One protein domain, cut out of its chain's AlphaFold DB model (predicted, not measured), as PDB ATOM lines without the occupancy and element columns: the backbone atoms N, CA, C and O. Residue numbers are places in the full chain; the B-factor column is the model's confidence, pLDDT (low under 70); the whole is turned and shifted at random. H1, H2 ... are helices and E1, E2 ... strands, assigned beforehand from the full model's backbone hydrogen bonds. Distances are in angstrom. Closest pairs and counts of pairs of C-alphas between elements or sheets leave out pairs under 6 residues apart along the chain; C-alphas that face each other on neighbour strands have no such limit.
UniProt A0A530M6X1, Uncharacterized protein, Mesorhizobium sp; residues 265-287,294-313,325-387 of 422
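AT A GLANCE: This is residues 265 to 287, 294 to 313 and 325 to 387 of the 422 residues of an uncharacterized protein of Mesorhizobium sp (UniProt A0A530M6X1). A two-stranded hairpin, E1 and E2, packs on one side of the middle helix H1, with E2 nearer to it; the long helix H4 runs beside H1 on the other side. The helical hairpin H2 and H3 packs crosswise on these two helices, and residues 382 to 387 stick out past the body. The printed part has 106 residues in the order H1 E1 E2 H2 H3 H4, mostly helix, with an antiparallel sheet. It is compact, radius of gyration of the C-alphas 13.5 A, spanning 43 by 29 by 26 A.

IN THESE COORDINATES: Find C-alpha 295 at (262.551, 288.223, 239.361), where E1, residues 295 to 301, begins its 19.4 A; E2, residues 304 to 310, returns over 18.9 A. H1 is residues 265 to 283, 27.0 A; H2 331 to 338, 10.5 A; H3 343 to 356, 19.7 A. H4, residues 364 to 386, runs 32.6 A to C-alpha 386 at (289.002, 262.500, 247.208).

HOW THE PARTS SIT: E1 and E2 are antiparallel at 149 degrees; look at N 299 and O 306, 2.9 A. From E2, the closest C-alphas to H1 are Val 306 and Ile 268, 5.6 A. H1 touches H4 at Phe 270 and Ala 374, 6.7 A, a shallow tilt of 15 degrees, opposite ways, with residues 366 to 374 of H4 alone. H2 touches H1 at Val 338 and Arg 267, 6.9 A, about perpendicular at 89 degrees, with residues 266 to 271 of H1 alone. The hairpin H2 and H3 touches at Ala 337 and Leu 346, 5.0 A. H3 touches H4 at Lys 347 and Val 371, 5.9 A, a steep tilt of 62 degrees, with residues 367 to 375 of H4 alone. In H1, H2, H3 and H4 every O i to N i+4 pair is within hydrogen-bond range.

THE WHOLE: The farthest C-alphas, Met 313 and His 387, are 44.1 A apart. Residues 288 to 293 and 314 to 324 are not printed, leaving C-alpha gaps of 12.8 A and 17.0 A. No link printed whole is long. Look for pLDDT under 70 at residues 284 to 287, 294, 312 to 313 and 384 to 387.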
ATOM      1  N   GLN A 265     271.170 267.442 244.140       86.81
ATOM      2  CA  GLN A 265     271.509 268.863 244.242       86.81
ATOM      3  C   GLN A 265     272.523 269.283 243.176       86.81
ATOM      4  O   GLN A 265     272.349 270.319 242.542       86.81
ATOM      5  N   LEU A 266     273.521 268.439 242.893       89.81
ATOM      6  CA  LEU A 266     274.515 268.721 241.857       89.81
ATOM      7  C   LEU A 266     273.874 268.933 240.477       89.81
ATOM      8  O   LEU A 266     274.303 269.799 239.719       89.81
ATOM      9  N   ARG A 267     272.836 268.154 240.154       92.88
ATOM     10  CA  ARG A 267     272.104 268.262 238.881       92.88
ATOM     11  C   ARG A 267     271.265 269.531 238.830       92.88
ATOM     12  O   ARG A 267     271.222 270.178 237.789       92.88
ATOM     13  N   ILE A 268     270.636 269.899 239.947       92.12
ATOM     14  CA  ILE A 268     269.882 271.154 240.072       92.12
ATOM     15  C   ILE A 268     270.819 272.350 239.862       92.12
ATOM     16  O   ILE A 268     270.516 273.225 239.052       92.12
ATOM     17  N   ASP A 269     271.981 272.360 240.516       92.00
ATOM     18  CA  ASP A 269     272.972 273.434 240.387       92.00
ATOM     19  C   ASP A 269     273.530 273.517 238.956       92.00
ATOM     20  O   ASP A 269     273.705 274.605 238.400       92.00
ATOM     21  N   PHE A 270     273.760 272.358 238.328       94.56
ATOM     22  CA  PHE A 270     274.240 272.253 236.950       94.56
ATOM     23  C   PHE A 270     273.218 272.844 235.974       94.56
ATOM     24  O   PHE A 270     273.561 273.667 235.121       94.56
ATOM     25  N   LEU A 271     271.944 272.481 236.137       94.38
ATOM     26  CA  LEU A 271     270.848 273.042 235.355       94.38
ATOM     27  C   LEU A 271     270.670 274.542 235.603       94.38
ATOM     28  O   LEU A 271     270.359 275.266 234.665       94.38
ATOM     29  N   GLY A 272     270.918 275.030 236.820       93.06
ATOM     30  CA  GLY A 272     270.913 276.462 237.122       93.06
ATOM     31  C   GLY A 272     271.926 277.243 236.278       93.06
ATOM     32  O   GLY A 272     271.591 278.294 235.730       93.06
ATOM     33  N   LYS A 273     273.142 276.706 236.096       92.94
ATOM     34  CA  LYS A 273     274.155 277.301 235.202       92.94
ATOM     35  C   LYS A 273     273.716 277.292 233.740       92.94
ATOM     36  O   LYS A 273     273.866 278.302 233.059       92.94
ATOM     37  N   LEU A 274     273.155 276.176 233.272       94.62
ATOM     38  CA  LEU A 274     272.618 276.084 231.914       94.62
ATOM     39  C   LEU A 274     271.491 277.102 231.692       94.62
ATOM     40  O   LEU A 274     271.518 277.830 230.706       94.62
ATOM     41  N   ALA A 275     270.534 277.186 232.617       92.19
ATOM     42  CA  ALA A 275     269.418 278.122 232.536       92.19
ATOM     43  C   ALA A 275     269.900 279.575 232.477       92.19
ATOM     44  O   ALA A 275     269.391 280.352 231.674       92.19
ATOM     45  N   HIS A 276     270.909 279.932 233.280       90.00
ATOM     46  CA  HIS A 276     271.512 281.262 233.238       90.00
ATOM     47  C   HIS A 276     272.071 281.596 231.847       90.00
ATOM     48  O   HIS A 276     271.764 282.655 231.302       90.00
ATOM     49  N   GLU A 277     272.831 280.681 231.241       91.31
ATOM     50  CA  GLU A 277     273.386 280.888 229.897       91.31
ATOM     51  C   GLU A 277     272.315 280.935 228.804       91.31
ATOM     52  O   GLU A 277     272.420 281.750 227.887       91.31
ATOM     53  N   LEU A 278     271.262 280.116 228.902       90.69
ATOM     54  CA  LEU A 278     270.138 280.144 227.959       90.69
ATOM     55  C   LEU A 278     269.388 281.482 228.009       90.69
ATOM     56  O   LEU A 278     269.136 282.078 226.964       90.69
ATOM     57  N   VAL A 279     269.105 281.994 229.211       88.06
ATOM     58  CA  VAL A 279     268.479 283.314 229.401       88.06
ATOM     59  C   VAL A 279     269.355 284.418 228.805       88.06
ATOM     60  O   VAL A 279     268.869 285.264 228.059       88.06
ATOM     61  N   GLN A 280     270.663 284.392 229.079       85.12
ATOM     62  CA  GLN A 280     271.606 285.379 228.544       85.12
ATOM     63  C   GLN A 280     271.764 285.296 227.019       85.12
ATOM     64  O   GLN A 280     272.018 286.311 226.369       85.12
ATOM     65  N   ALA A 281     271.643 284.105 226.430       85.62
ATOM     66  CA  ALA A 281     271.695 283.929 224.983       85.62
ATOM     67  C   ALA A 281     270.460 284.511 224.281       85.62
ATOM     68  O   ALA A 281     270.600 285.093 223.208       85.62
ATOM     69  N   GLU A 282     269.278 284.383 224.887       82.81
ATOM     70  CA  GLU A 282     268.015 284.867 224.317       82.81
ATOM     71  C   GLU A 282     267.837 286.388 224.471       82.81
ATOM     72  O   GLU A 282     267.312 287.042 223.572       82.81
ATOM     73  N   LEU A 283     268.330 286.975 225.565       77.75
ATOM     74  CA  LEU A 283     268.196 288.412 225.842       77.75
ATOM     75  C   LEU A 283     269.275 289.298 225.194       77.75
ATOM     76  O   LEU A 283     269.136 290.522 225.183       77.75
ATOM     77  N   GLY A 284     270.350 288.705 224.665       67.94
ATOM     78  CA  GLY A 284     271.584 289.441 224.368       67.94
ATOM     79  C   GLY A 284     272.331 289.816 225.656       67.94
ATOM     80  O   GLY A 284     271.803 289.651 226.751       67.94
ATOM     81  N   GLU A 285     273.587 290.269 225.562       58.16
ATOM     82  CA  GLU A 285     274.355 290.682 226.751       58.16
ATOM     83  C   GLU A 285     273.606 291.795 227.505       58.16
ATOM     84  O   GLU A 285     273.600 292.957 227.093       58.16
ATOM     85  N   THR A 286     272.939 291.445 228.606       52.22
ATOM     86  CA  THR A 286     272.294 292.436 229.467       52.22
ATOM     87  C   THR A 286     273.375 293.268 230.161       52.22
ATOM     88  O   THR A 286     274.361 292.692 230.630       52.22
ATOM     89  N   PRO A 287     273.209 294.599 230.302       47.19
ATOM     90  CA  PRO A 287     274.063 295.379 231.189       47.19
ATOM     91  C   PRO A 287     273.986 294.764 232.589       47.19
ATOM     92  O   PRO A 287     272.913 294.311 232.984       47.19
ATOM     93  N   ASP A 294     265.719 291.803 240.069       64.00
ATOM     94  CA  ASP A 294     265.672 290.444 239.503       64.00
ATOM     95  C   ASP A 294     264.451 289.646 239.994       64.00
ATOM     96  O   ASP A 294     264.251 289.444 241.196       64.00
ATOM     97  N   SER A 295     263.660 289.128 239.051       74.88
ATOM     98  CA  SER A 295     262.551 288.223 239.361       74.88
ATOM     99  C   SER A 295     263.037 286.771 239.402       74.88
ATOM    100  O   SER A 295     263.963 286.377 238.690       74.88
ATOM    101  N   ARG A 296     262.434 285.950 240.270       81.00
ATOM    102  CA  ARG A 296     262.730 284.514 240.356       81.00
ATOM    103  C   ARG A 296     261.616 283.716 239.710       81.00
ATOM    104  O   ARG A 296     260.452 283.881 240.065       81.00
ATOM    105  N   ALA A 297     261.997 282.806 238.827       85.44
ATOM    106  CA  ALA A 297     261.099 281.823 238.257       85.44
ATOM    107  C   ALA A 297     261.569 280.403 238.578       85.44
ATOM    108  O   ALA A 297     262.718 280.169 238.962       85.44
ATOM    109  N   THR A 298     260.660 279.443 238.444       88.56
ATOM    110  CA  THR A 298     260.936 278.033 238.722       88.56
ATOM    111  C   THR A 298     260.886 277.234 237.432       88.56
ATOM    112  O   THR A 298     259.892 277.283 236.713       88.56
ATOM    113  N   TRP A 299     261.948 276.479 237.163       90.19
ATOM    114  CA  TRP A 299     262.032 275.549 236.045       90.19
ATOM    115  C   TRP A 299     261.994 274.102 236.565       90.19
ATOM    116  O   TRP A 299     262.857 273.718 237.362       90.19
ATOM    117  N   PRO A 300     260.986 273.292 236.193       87.50
ATOM    118  CA  PRO A 300     260.922 271.896 236.614       87.50
ATOM    119  C   PRO A 300     262.028 271.052 235.973       87.50
ATOM    120  O   PRO A 300     262.297 271.143 234.777       87.50
ATOM    121  N   SER A 301     262.628 270.162 236.763       90.75
ATOM    122  CA  SER A 301     263.562 269.146 236.279       90.75
ATOM    123  C   SER A 301     263.216 267.768 236.850       90.75
ATOM    124  O   SER A 301     262.536 267.680 237.878       90.75
ATOM    125  N   PRO A 302     263.732 266.677 236.255       87.88
ATOM    126  CA  PRO A 302     263.536 265.333 236.798       87.88
ATOM    127  C   PRO A 302     264.152 265.108 238.188       87.88
ATOM    128  O   PRO A 302     263.840 264.113 238.835       87.88
ATOM    129  N   PHE A 303     265.010 266.020 238.652       88.69
ATOM    130  CA  PHE A 303     265.717 265.916 239.930       88.69
ATOM    131  C   PHE A 303     265.218 266.909 240.986       88.69
ATOM    132  O   PHE A 303     265.745 266.927 242.096       88.69
ATOM    133  N   GLY A 304     264.214 267.724 240.652       87.50
ATOM    134  CA  GLY A 304     263.678 268.780 241.508       87.50
ATOM    135  C   GLY A 304     263.448 270.085 240.749       87.50
ATOM    136  O   GLY A 304     263.539 270.147 239.524       87.50
ATOM    137  N   SER A 305     263.146 271.152 241.479       89.12
ATOM    138  CA  SER A 305     262.907 272.476 240.904       89.12
ATOM    139  C   SER A 305     264.193 273.299 240.840       89.12
ATOM    140  O   SER A 305     264.881 273.462 241.845       89.12
ATOM    141  N   VAL A 306     264.491 273.861 239.670       91.12
ATOM    142  CA  VAL A 306     265.619 274.769 239.447       91.12
ATOM    143  C   VAL A 306     265.131 276.209 239.607       91.12
ATOM    144  O   VAL A 306     264.150 276.613 238.980       91.12
ATOM    145  N   SER A 307     265.803 276.994 240.449       88.88
ATOM    146  CA  SER A 307     265.542 278.434 240.561       88.88
ATOM    147  C   SER A 307     266.275 279.167 239.443       88.88
ATOM    148  O   SER A 307     267.497 279.078 239.350       88.88
ATOM    149  N   VAL A 308     265.543 279.919 238.623       87.56
ATOM    150  CA  VAL A 308     266.092 280.700 237.509       87.56
ATOM    151  C   VAL A 308     265.927 282.183 237.821       87.56
ATOM    152  O   VAL A 308     264.823 282.646 238.111       87.56
ATOM    153  N   THR A 309     267.033 282.923 237.782       83.94
ATOM    154  CA  THR A 309     267.025 284.383 237.922       83.94
ATOM    155  C   THR A 309     266.757 285.006 236.560       83.94
ATOM    156  O   THR A 309     267.519 284.776 235.621       83.94
ATOM    157  N   LEU A 310     265.682 285.785 236.459       79.44
ATOM    158  CA  LEU A 310     265.305 286.497 235.247       79.44
ATOM    159  C   LEU A 310     265.597 287.992 235.430       79.44
ATOM    160  O   LEU A 310     265.095 288.582 236.395       79.44
ATOM    161  N   PRO A 311     266.380 288.613 234.532       70.31
ATOM    162  CA  PRO A 311     266.611 290.047 234.593       70.31
ATOM    163  C   PRO A 311     265.297 290.797 234.347       70.31
ATOM    164  O   PRO A 311     264.481 290.405 233.511       70.31
ATOM    165  N   GLU A 312     265.096 291.886 235.080       63.41
ATOM    166  CA  GLU A 312     263.939 292.765 234.911       63.41
ATOM    167  C   GLU A 312     263.972 293.393 233.507       63.41
ATOM    168  O   GLU A 312     264.829 294.230 233.206       63.41
ATOM    169  N   MET A 313     263.069 292.985 232.611       57.91
ATOM    170  CA  MET A 313     262.951 293.591 231.283       57.91
ATOM    171  C   MET A 313     261.760 294.551 231.213       57.91
ATOM    172  O   MET A 313     260.650 294.265 231.655       57.91
ATOM    173  N   MET A 325     261.833 276.710 229.699       84.44
ATOM    174  CA  MET A 325     261.181 276.652 231.007       84.44
ATOM    175  C   MET A 325     259.857 275.882 230.978       84.44
ATOM    176  O   MET A 325     259.384 275.445 232.027       84.44
ATOM    177  N   SER A 326     259.275 275.689 229.790       83.56
ATOM    178  CA  SER A 326     258.076 274.866 229.579       83.56
ATOM    179  C   SER A 326     258.384 273.385 229.327       83.56
ATOM    180  O   SER A 326     257.469 272.564 229.288       83.56
ATOM    181  N   ILE A 327     259.664 273.035 229.165       86.06
ATOM    182  CA  ILE A 327     260.122 271.692 228.813       86.06
ATOM    183  C   ILE A 327     260.917 271.117 229.984       86.06
ATOM    184  O   ILE A 327     261.834 271.743 230.516       86.06
ATOM    185  N   GLN A 328     260.595 269.885 230.369       85.56
ATOM    186  CA  GLN A 328     261.403 269.147 231.326       85.56
ATOM    187  C   GLN A 328     262.641 268.577 230.623       85.56
ATOM    188  O   GLN A 328     262.535 267.807 229.668       85.56
ATOM    189  N   ALA A 329     263.824 268.949 231.111       88.25
ATOM    190  CA  ALA A 329     265.097 268.447 230.606       88.25
ATOM    191  C   ALA A 329     265.195 266.904 230.722       88.25
ATOM    192  O   ALA A 329     264.901 266.375 231.798       88.25
ATOM    193  N   PRO A 330     265.632 266.169 229.676       92.38
ATOM    194  CA  PRO A 330     265.769 264.710 229.745       92.38
ATOM    195  C   PRO A 330     266.807 264.271 230.783       92.38
ATOM    196  O   PRO A 330     267.958 264.713 230.742       92.38
ATOM    197  N   ALA A 331     266.412 263.377 231.694       92.69
ATOM    198  CA  ALA A 331     267.247 262.933 232.812       92.69
ATOM    199  C   ALA A 331     268.568 262.311 232.335       92.69
ATOM    200  O   ALA A 331     269.625 262.629 232.865       92.69
ATOM    201  N   GLU A 332     268.520 261.485 231.293       93.06
ATOM    202  CA  GLU A 332     269.674 260.800 230.715       93.06
ATOM    203  C   GLU A 332     270.719 261.754 230.111       93.06
ATOM    204  O   GLU A 332     271.916 261.481 230.184       93.06
ATOM    205  N   LEU A 333     270.293 262.892 229.549       94.19
ATOM    206  CA  LEU A 333     271.206 263.891 228.981       94.19
ATOM    207  C   LEU A 333     271.825 264.766 230.072       94.19
ATOM    208  O   LEU A 333     273.001 265.119 229.980       94.19
ATOM    209  N   ILE A 334     271.053 265.078 231.119       93.75
ATOM    210  CA  ILE A 334     271.581 265.735 232.321       93.75
ATOM    211  C   ILE A 334     272.647 264.848 232.956       93.75
ATOM    212  O   ILE A 334     273.739 265.329 233.247       93.75
ATOM    213  N   GLU A 335     272.352 263.558 233.136       92.62
ATOM    214  CA  GLU A 335     273.328 262.608 233.664       92.62
ATOM    215  C   GLU A 335     274.587 262.571 232.829       92.62
ATOM    216  O   GLU A 335     275.667 262.769 233.376       92.62
ATOM    217  N   ALA A 336     274.457 262.364 231.516       91.38
ATOM    218  CA  ALA A 336     275.605 262.271 230.625       91.38
ATOM    219  C   ALA A 336     276.517 263.502 230.736       91.38
ATOM    220  O   ALA A 336     277.739 263.362 230.754       91.38
ATOM    221  N   ALA A 337     275.933 264.693 230.896       93.56
ATOM    222  CA  ALA A 337     276.692 265.912 231.125       93.56
ATOM    223  C   ALA A 337     277.351 265.953 232.519       93.56
ATOM    224  O   ALA A 337     278.528 266.292 232.631       93.56
ATOM    225  N   VAL A 338     276.632 265.582 233.582       92.25
ATOM    226  CA  VAL A 338     277.137 265.612 234.968       92.25
ATOM    227  C   VAL A 338     278.253 264.587 235.201       92.25
ATOM    228  O   VAL A 338     279.222 264.885 235.902       92.25
ATOM    229  N   VAL A 339     278.159 263.394 234.609       89.50
ATOM    230  CA  VAL A 339     279.171 262.330 234.756       89.50
ATOM    231  C   VAL A 339     280.256 262.367 233.677       89.50
ATOM    232  O   VAL A 339     281.128 261.497 233.653       89.50
ATOM    233  N   ALA A 340     280.246 263.380 232.806       90.06
ATOM    234  CA  ALA A 340     281.220 263.520 231.733       90.06
ATOM    235  C   ALA A 340     282.664 263.471 232.262       90.06
ATOM    236  O   ALA A 340     283.045 264.190 233.191       90.06
ATOM    237  N   LYS A 341     283.491 262.633 231.623       86.69
ATOM    238  CA  LYS A 341     284.901 262.414 231.997       86.69
ATOM    239  C   LYS A 341     285.872 263.349 231.269       86.69
ATOM    240  O   LYS A 341     287.043 263.413 231.624       86.69
ATOM    241  N   THR A 342     285.399 264.104 230.273       89.38
ATOM    242  CA  THR A 342     286.207 265.103 229.554       89.38
ATOM    243  C   THR A 342     285.393 266.364 229.229       89.38
ATOM    244  O   THR A 342     284.179 266.258 229.027       89.38
ATOM    245  N   PRO A 343     286.034 267.543 229.073       92.56
ATOM    246  CA  PRO A 343     285.351 268.755 228.612       92.56
ATOM    247  C   PRO A 343     284.684 268.592 227.240       92.56
ATOM    248  O   PRO A 343     283.639 269.179 226.977       92.56
ATOM    249  N   ARG A 344     285.270 267.770 226.360       90.75
ATOM    250  CA  ARG A 344     284.721 267.483 225.028       90.75
ATOM    251  C   ARG A 344     283.424 266.673 225.111       90.75
ATOM    252  O   ARG A 344     282.450 267.045 224.461       90.75
ATOM    253  N   ALA A 345     283.391 265.636 225.951       89.12
ATOM    254  CA  ALA A 345     282.171 264.874 226.226       89.12
ATOM    255  C   ALA A 345     281.092 265.770 226.858       89.12
ATOM    256  O   ALA A 345     279.964 265.797 226.372       89.12
ATOM    257  N   LEU A 346     281.465 266.594 227.849       94.31
ATOM    258  CA  LEU A 346     280.559 267.569 228.464       94.31
ATOM    259  C   LEU A 346     279.958 268.524 227.422       94.31
ATOM    260  O   LEU A 346     278.749 268.741 227.415       94.31
ATOM    261  N   LYS A 347     280.782 269.069 226.517       94.81
ATOM    262  CA  LYS A 347     280.324 269.947 225.431       94.81
ATOM    263  C   LYS A 347     279.301 269.258 224.523       94.81
ATOM    264  O   LYS A 347     278.300 269.880 224.173       94.81
ATOM    265  N   SER A 348     279.521 267.990 224.165       91.81
ATOM    266  CA  SER A 348     278.566 267.227 223.346       91.81
ATOM    267  C   SER A 348     277.241 266.983 224.081       91.81
ATOM    268  O   SER A 348     276.165 267.258 223.536       91.81
ATOM    269  N   SER A 349     277.295 266.546 225.343       93.31
ATOM    270  CA  SER A 349     276.094 266.324 226.156       93.31
ATOM    271  C   SER A 349     275.315 267.618 226.401       93.31
ATOM    272  O   SER A 349     274.093 267.618 226.282       93.31
ATOM    273  N   LEU A 350     275.998 268.743 226.648       95.44
ATOM    274  CA  LEU A 350     275.371 270.065 226.741       95.44
ATOM    275  C   LEU A 350     274.696 270.471 225.428       95.44
ATOM    276  O   LEU A 350     273.555 270.920 225.456       95.44
ATOM    277  N   GLY A 351     275.354 270.282 224.282       94.25
ATOM    278  CA  GLY A 351     274.751 270.550 222.974       94.25
ATOM    279  C   GLY A 351     273.477 269.731 222.740       94.25
ATOM    280  O   GLY A 351     272.448 270.283 222.349       94.25
ATOM    281  N   SER A 352     273.523 268.437 223.065       93.44
ATOM    282  CA  SER A 352     272.370 267.531 222.982       93.44
ATOM    283  C   SER A 352     271.239 267.952 223.928       93.44
ATOM    284  O   SER A 352     270.068 267.907 223.555       93.44
ATOM    285  N   LEU A 353     271.577 268.391 225.143       94.69
ATOM    286  CA  LEU A 353     270.617 268.867 226.135       94.69
ATOM    287  C   LEU A 353     269.943 270.176 225.695       94.69
ATOM    288  O   LEU A 353     268.723 270.273 225.757       94.69
ATOM    289  N   VAL A 354     270.709 271.149 225.189       94.00
ATOM    290  CA  VAL A 354     270.180 272.407 224.625       94.00
ATOM    291  C   VAL A 354     269.221 272.117 223.470       94.00
ATOM    292  O   VAL A 354     268.119 272.663 223.433       94.00
ATOM    293  N   GLN A 355     269.600 271.211 222.566       92.19
ATOM    294  CA  GLN A 355     268.742 270.794 221.461       92.19
ATOM    295  C   GLN A 355     267.446 270.137 221.961       92.19
ATOM    296  O   GLN A 355     266.366 270.441 221.456       92.19
ATOM    297  N   ALA A 356     267.531 269.260 222.965       91.31
ATOM    298  CA  ALA A 356     266.365 268.593 223.541       91.31
ATOM    299  C   ALA A 356     265.403 269.557 224.258       91.31
ATOM    300  O   ALA A 356     264.216 269.260 224.373       91.31
ATOM    301  N   LEU A 357     265.898 270.715 224.703       91.56
ATOM    302  CA  LEU A 357     265.098 271.800 225.276       91.56
ATOM    303  C   LEU A 357     264.435 272.699 224.221       91.56
ATOM    304  O   LEU A 357     263.792 273.681 224.582       91.56
ATOM    305  N   GLY A 358     264.584 272.392 222.928       89.06
ATOM    306  CA  GLY A 358     264.015 273.190 221.840       89.06
ATOM    307  C   GLY A 358     264.696 274.546 221.644       89.06
ATOM    308  O   GLY A 358     264.198 275.373 220.883       89.06
ATOM    309  N   CYS A 359     265.826 274.787 222.310       89.19
ATOM    310  CA  CYS A 359     266.583 276.024 222.177       89.19
ATOM    311  C   CYS A 359     267.426 276.036 220.894       89.19
ATOM    312  O   CYS A 359     267.927 274.988 220.469       89.19
ATOM    313  N   PRO A 360     267.664 277.220 220.298       87.75
ATOM    314  CA  PRO A 360     268.663 277.352 219.249       87.75
ATOM    315  C   PRO A 360     270.064 276.999 219.789       87.75
ATOM    316  O   PRO A 360     270.340 277.211 220.975       87.75
ATOM    317  N   PRO A 361     270.977 276.490 218.940       89.44
ATOM    318  CA  PRO A 361     272.351 276.234 219.350       89.44
ATOM    319  C   PRO A 361     273.021 277.503 219.888       89.44
ATOM    320  O   PRO A 361     272.942 278.569 219.274       89.44
ATOM    321  N   LEU A 362     273.723 277.378 221.016       90.94
ATOM    322  CA  LEU A 362     274.543 278.464 221.549       90.94
ATOM    323  C   LEU A 362     275.703 278.784 220.598       90.94
ATOM    324  O   LEU A 362     276.235 277.900 219.920       90.94
ATOM    325  N   SER A 363     276.148 280.044 220.592       93.25
ATOM    326  CA  SER A 363     277.385 280.419 219.901       93.25
ATOM    327  C   SER A 363     278.583 279.655 220.478       93.25
ATOM    328  O   SER A 363     278.583 279.280 221.653       93.25
ATOM    329  N   ALA A 364     279.628 279.450 219.666       93.25
ATOM    330  CA  ALA A 364     280.822 278.712 220.090       93.25
ATOM    331  C   ALA A 364     281.412 279.271 221.397       93.25
ATOM    332  O   ALA A 364     281.650 278.514 222.332       93.25
ATOM    333  N   THR A 365     281.530 280.598 221.499       93.56
ATOM    334  CA  THR A 365     282.037 281.289 222.691       93.56
ATOM    335  C   THR A 365     281.172 281.049 223.928       93.56
ATOM    336  O   THR A 365     281.705 280.751 224.993       93.56
ATOM    337  N   ARG A 366     279.837 281.132 223.808       93.25
ATOM    338  CA  ARG A 366     278.929 280.876 224.941       93.25
ATOM    339  C   ARG A 366     278.982 279.421 225.387       93.25
ATOM    340  O   ARG A 366     279.042 279.151 226.581       93.25
ATOM    341  N   MET A 367     279.014 278.490 224.434       95.56
ATOM    342  CA  MET A 367     279.162 277.071 224.742       95.56
ATOM    343  C   MET A 367     280.491 276.790 225.456       95.56
ATOM    344  O   MET A 367     280.503 276.059 226.442       95.56
ATOM    345  N   ASP A 368     281.600 277.387 225.017       94.88
ATOM    346  CA  ASP A 368     282.908 277.199 225.657       94.88
ATOM    347  C   ASP A 368     282.947 277.785 227.080       94.88
ATOM    348  O   ASP A 368     283.480 277.147 227.994       94.88
ATOM    349  N   ASN A 369     282.310 278.939 227.305       93.38
ATOM    350  CA  ASN A 369     282.157 279.523 228.641       93.38
ATOM    351  C   ASN A 369     281.314 278.631 229.565       93.38
ATOM    352  O   ASN A 369     281.721 278.362 230.699       93.38
ATOM    353  N   LEU A 370     280.181 278.124 229.068       95.44
ATOM    354  CA  LEU A 370     279.320 277.201 229.807       95.44
ATOM    355  C   LEU A 370     280.071 275.916 230.172       95.44
ATOM    356  O   LEU A 370     280.029 275.490 231.325       95.44
ATOM    357  N   VAL A 371     280.793 275.325 229.215       96.50
ATOM    358  CA  VAL A 371     281.617 274.129 229.436       96.50
ATOM    359  C   VAL A 371     282.672 274.404 230.499       96.50
ATOM    360  O   VAL A 371     282.785 273.622 231.434       96.50
ATOM    361  N   SER A 372     283.404 275.516 230.409       95.19
ATOM    362  CA  SER A 372     284.426 275.885 231.397       95.19
ATOM    363  C   SER A 372     283.838 276.025 232.810       95.19
ATOM    364  O   SER A 372     284.325 275.410 233.765       95.19
ATOM    365  N   GLY A 373     282.732 276.765 232.942       94.38
ATOM    366  CA  GLY A 373     282.075 277.005 234.226       94.38
ATOM    367  C   GLY A 373     281.439 275.754 234.838       94.38
ATOM    368  O   GLY A 373     281.526 275.546 236.051       94.38
ATOM    369  N   ALA A 374     280.812 274.909 234.019       94.88
ATOM    370  CA  ALA A 374     280.252 273.637 234.460       94.88
ATOM    371  C   ALA A 374     281.354 272.622 234.801       94.88
ATOM    372  O   ALA A 374     281.273 271.949 235.824       94.88
ATOM    373  N   TRP A 375     282.424 272.556 234.006       94.88
ATOM    374  CA  TRP A 375     283.551 271.657 234.250       94.88
ATOM    375  C   TRP A 375     284.254 271.965 235.575       94.88
ATOM    376  O   TRP A 375     284.493 271.058 236.368       94.88
ATOM    377  N   SER A 376     284.512 273.246 235.861       93.06
ATOM    378  CA  SER A 376     285.098 273.677 237.137       93.06
ATOM    379  C   SER A 376     284.239 273.262 238.340       93.06
ATOM    380  O   SER A 376     284.756 272.727 239.321       93.06
ATOM    381  N   MET A 377     282.917 273.427 238.237       91.62
ATOM    382  CA  MET A 377     281.965 272.994 239.263       91.62
ATOM    383  C   MET A 377     282.019 271.477 239.491       91.62
ATOM    384  O   MET A 377     282.072 271.027 240.634       91.62
ATOM    385  N   LEU A 378     282.041 270.685 238.418       90.25
ATOM    386  CA  LEU A 378     282.121 269.228 238.513       90.25
ATOM    387  C   LEU A 378     283.470 268.763 239.093       90.25
ATOM    388  O   LEU A 378     283.516 267.795 239.853       90.25
ATOM    389  N   GLN A 379     284.582 269.433 238.775       88.44
ATOM    390  CA  GLN A 379     285.902 269.105 239.332       88.44
ATOM    391  C   GLN A 379     286.003 269.398 240.833       88.44
ATOM    392  O   GLN A 379     286.617 268.618 241.562       88.44
ATOM    393  N   ALA A 380     285.376 270.475 241.312       86.50
ATOM    394  CA  ALA A 380     285.361 270.805 242.737       86.50
ATOM    395  C   ALA A 380     284.713 269.691 243.581       86.50
ATOM    396  O   ALA A 380     285.198 269.363 244.663       86.50
ATOM    397  N   VAL A 381     283.657 269.062 243.057       82.50
ATOM    398  CA  VAL A 381     282.975 267.932 243.709       82.50
ATOM    399  C   VAL A 381     283.876 266.703 243.777       82.50
ATOM    400  O   VAL A 381     283.907 266.020 244.800       82.50
ATOM    401  N   ASP A 382     284.638 266.415 242.723       78.19
ATOM    402  CA  ASP A 382     285.577 265.286 242.740       78.19
ATOM    403  C   ASP A 382     286.661 265.486 243.795       78.19
ATOM    404  O   ASP A 382     286.931 264.574 244.573       78.19
ATOM    405  N   GLN A 383     287.231 266.689 243.885       73.19
ATOM    406  CA  GLN A 383     288.261 267.008 244.878       73.19
ATOM    407  C   GLN A 383     287.739 266.862 246.314       73.19
ATOM    408  O   GLN A 383     288.419 266.285 247.160       73.19
ATOM    409  N   GLN A 384     286.508 267.308 246.586       68.06
ATOM    410  CA  GLN A 384     285.873 267.130 247.898       68.06
ATOM    411  C   GLN A 384     285.682 265.651 248.266       68.06
ATOM    412  O   GLN A 384     285.845 265.289 249.429       68.06
ATOM    413  N   ASN A 385     285.392 264.789 247.287       60.84
ATOM    414  CA  ASN A 385     285.238 263.351 247.517       60.84
ATOM    415  C   ASN A 385     286.578 262.625 247.712       60.84
ATOM    416  O   ASN A 385     286.643 261.679 248.493       60.84
ATOM    417  N   VAL A 386     287.651 263.070 247.047       54.44
ATOM    418  CA  VAL A 386     289.002 262.500 247.208       54.44
ATOM    419  C   VAL A 386     289.570 262.790 248.603       54.44
ATOM    420  O   VAL A 386     290.227 261.934 249.188       54.44
ATOM    421  N   HIS A 387     289.269 263.953 249.190       47.59
ATOM    422  CA  HIS A 387     289.726 264.315 250.540       47.59
ATOM    423  C   HIS A 387     288.971 263.614 251.689       47.59
ATOM    424  O   HIS A 387     289.357 263.771 252.846       47.59
TER     425      HIS A 387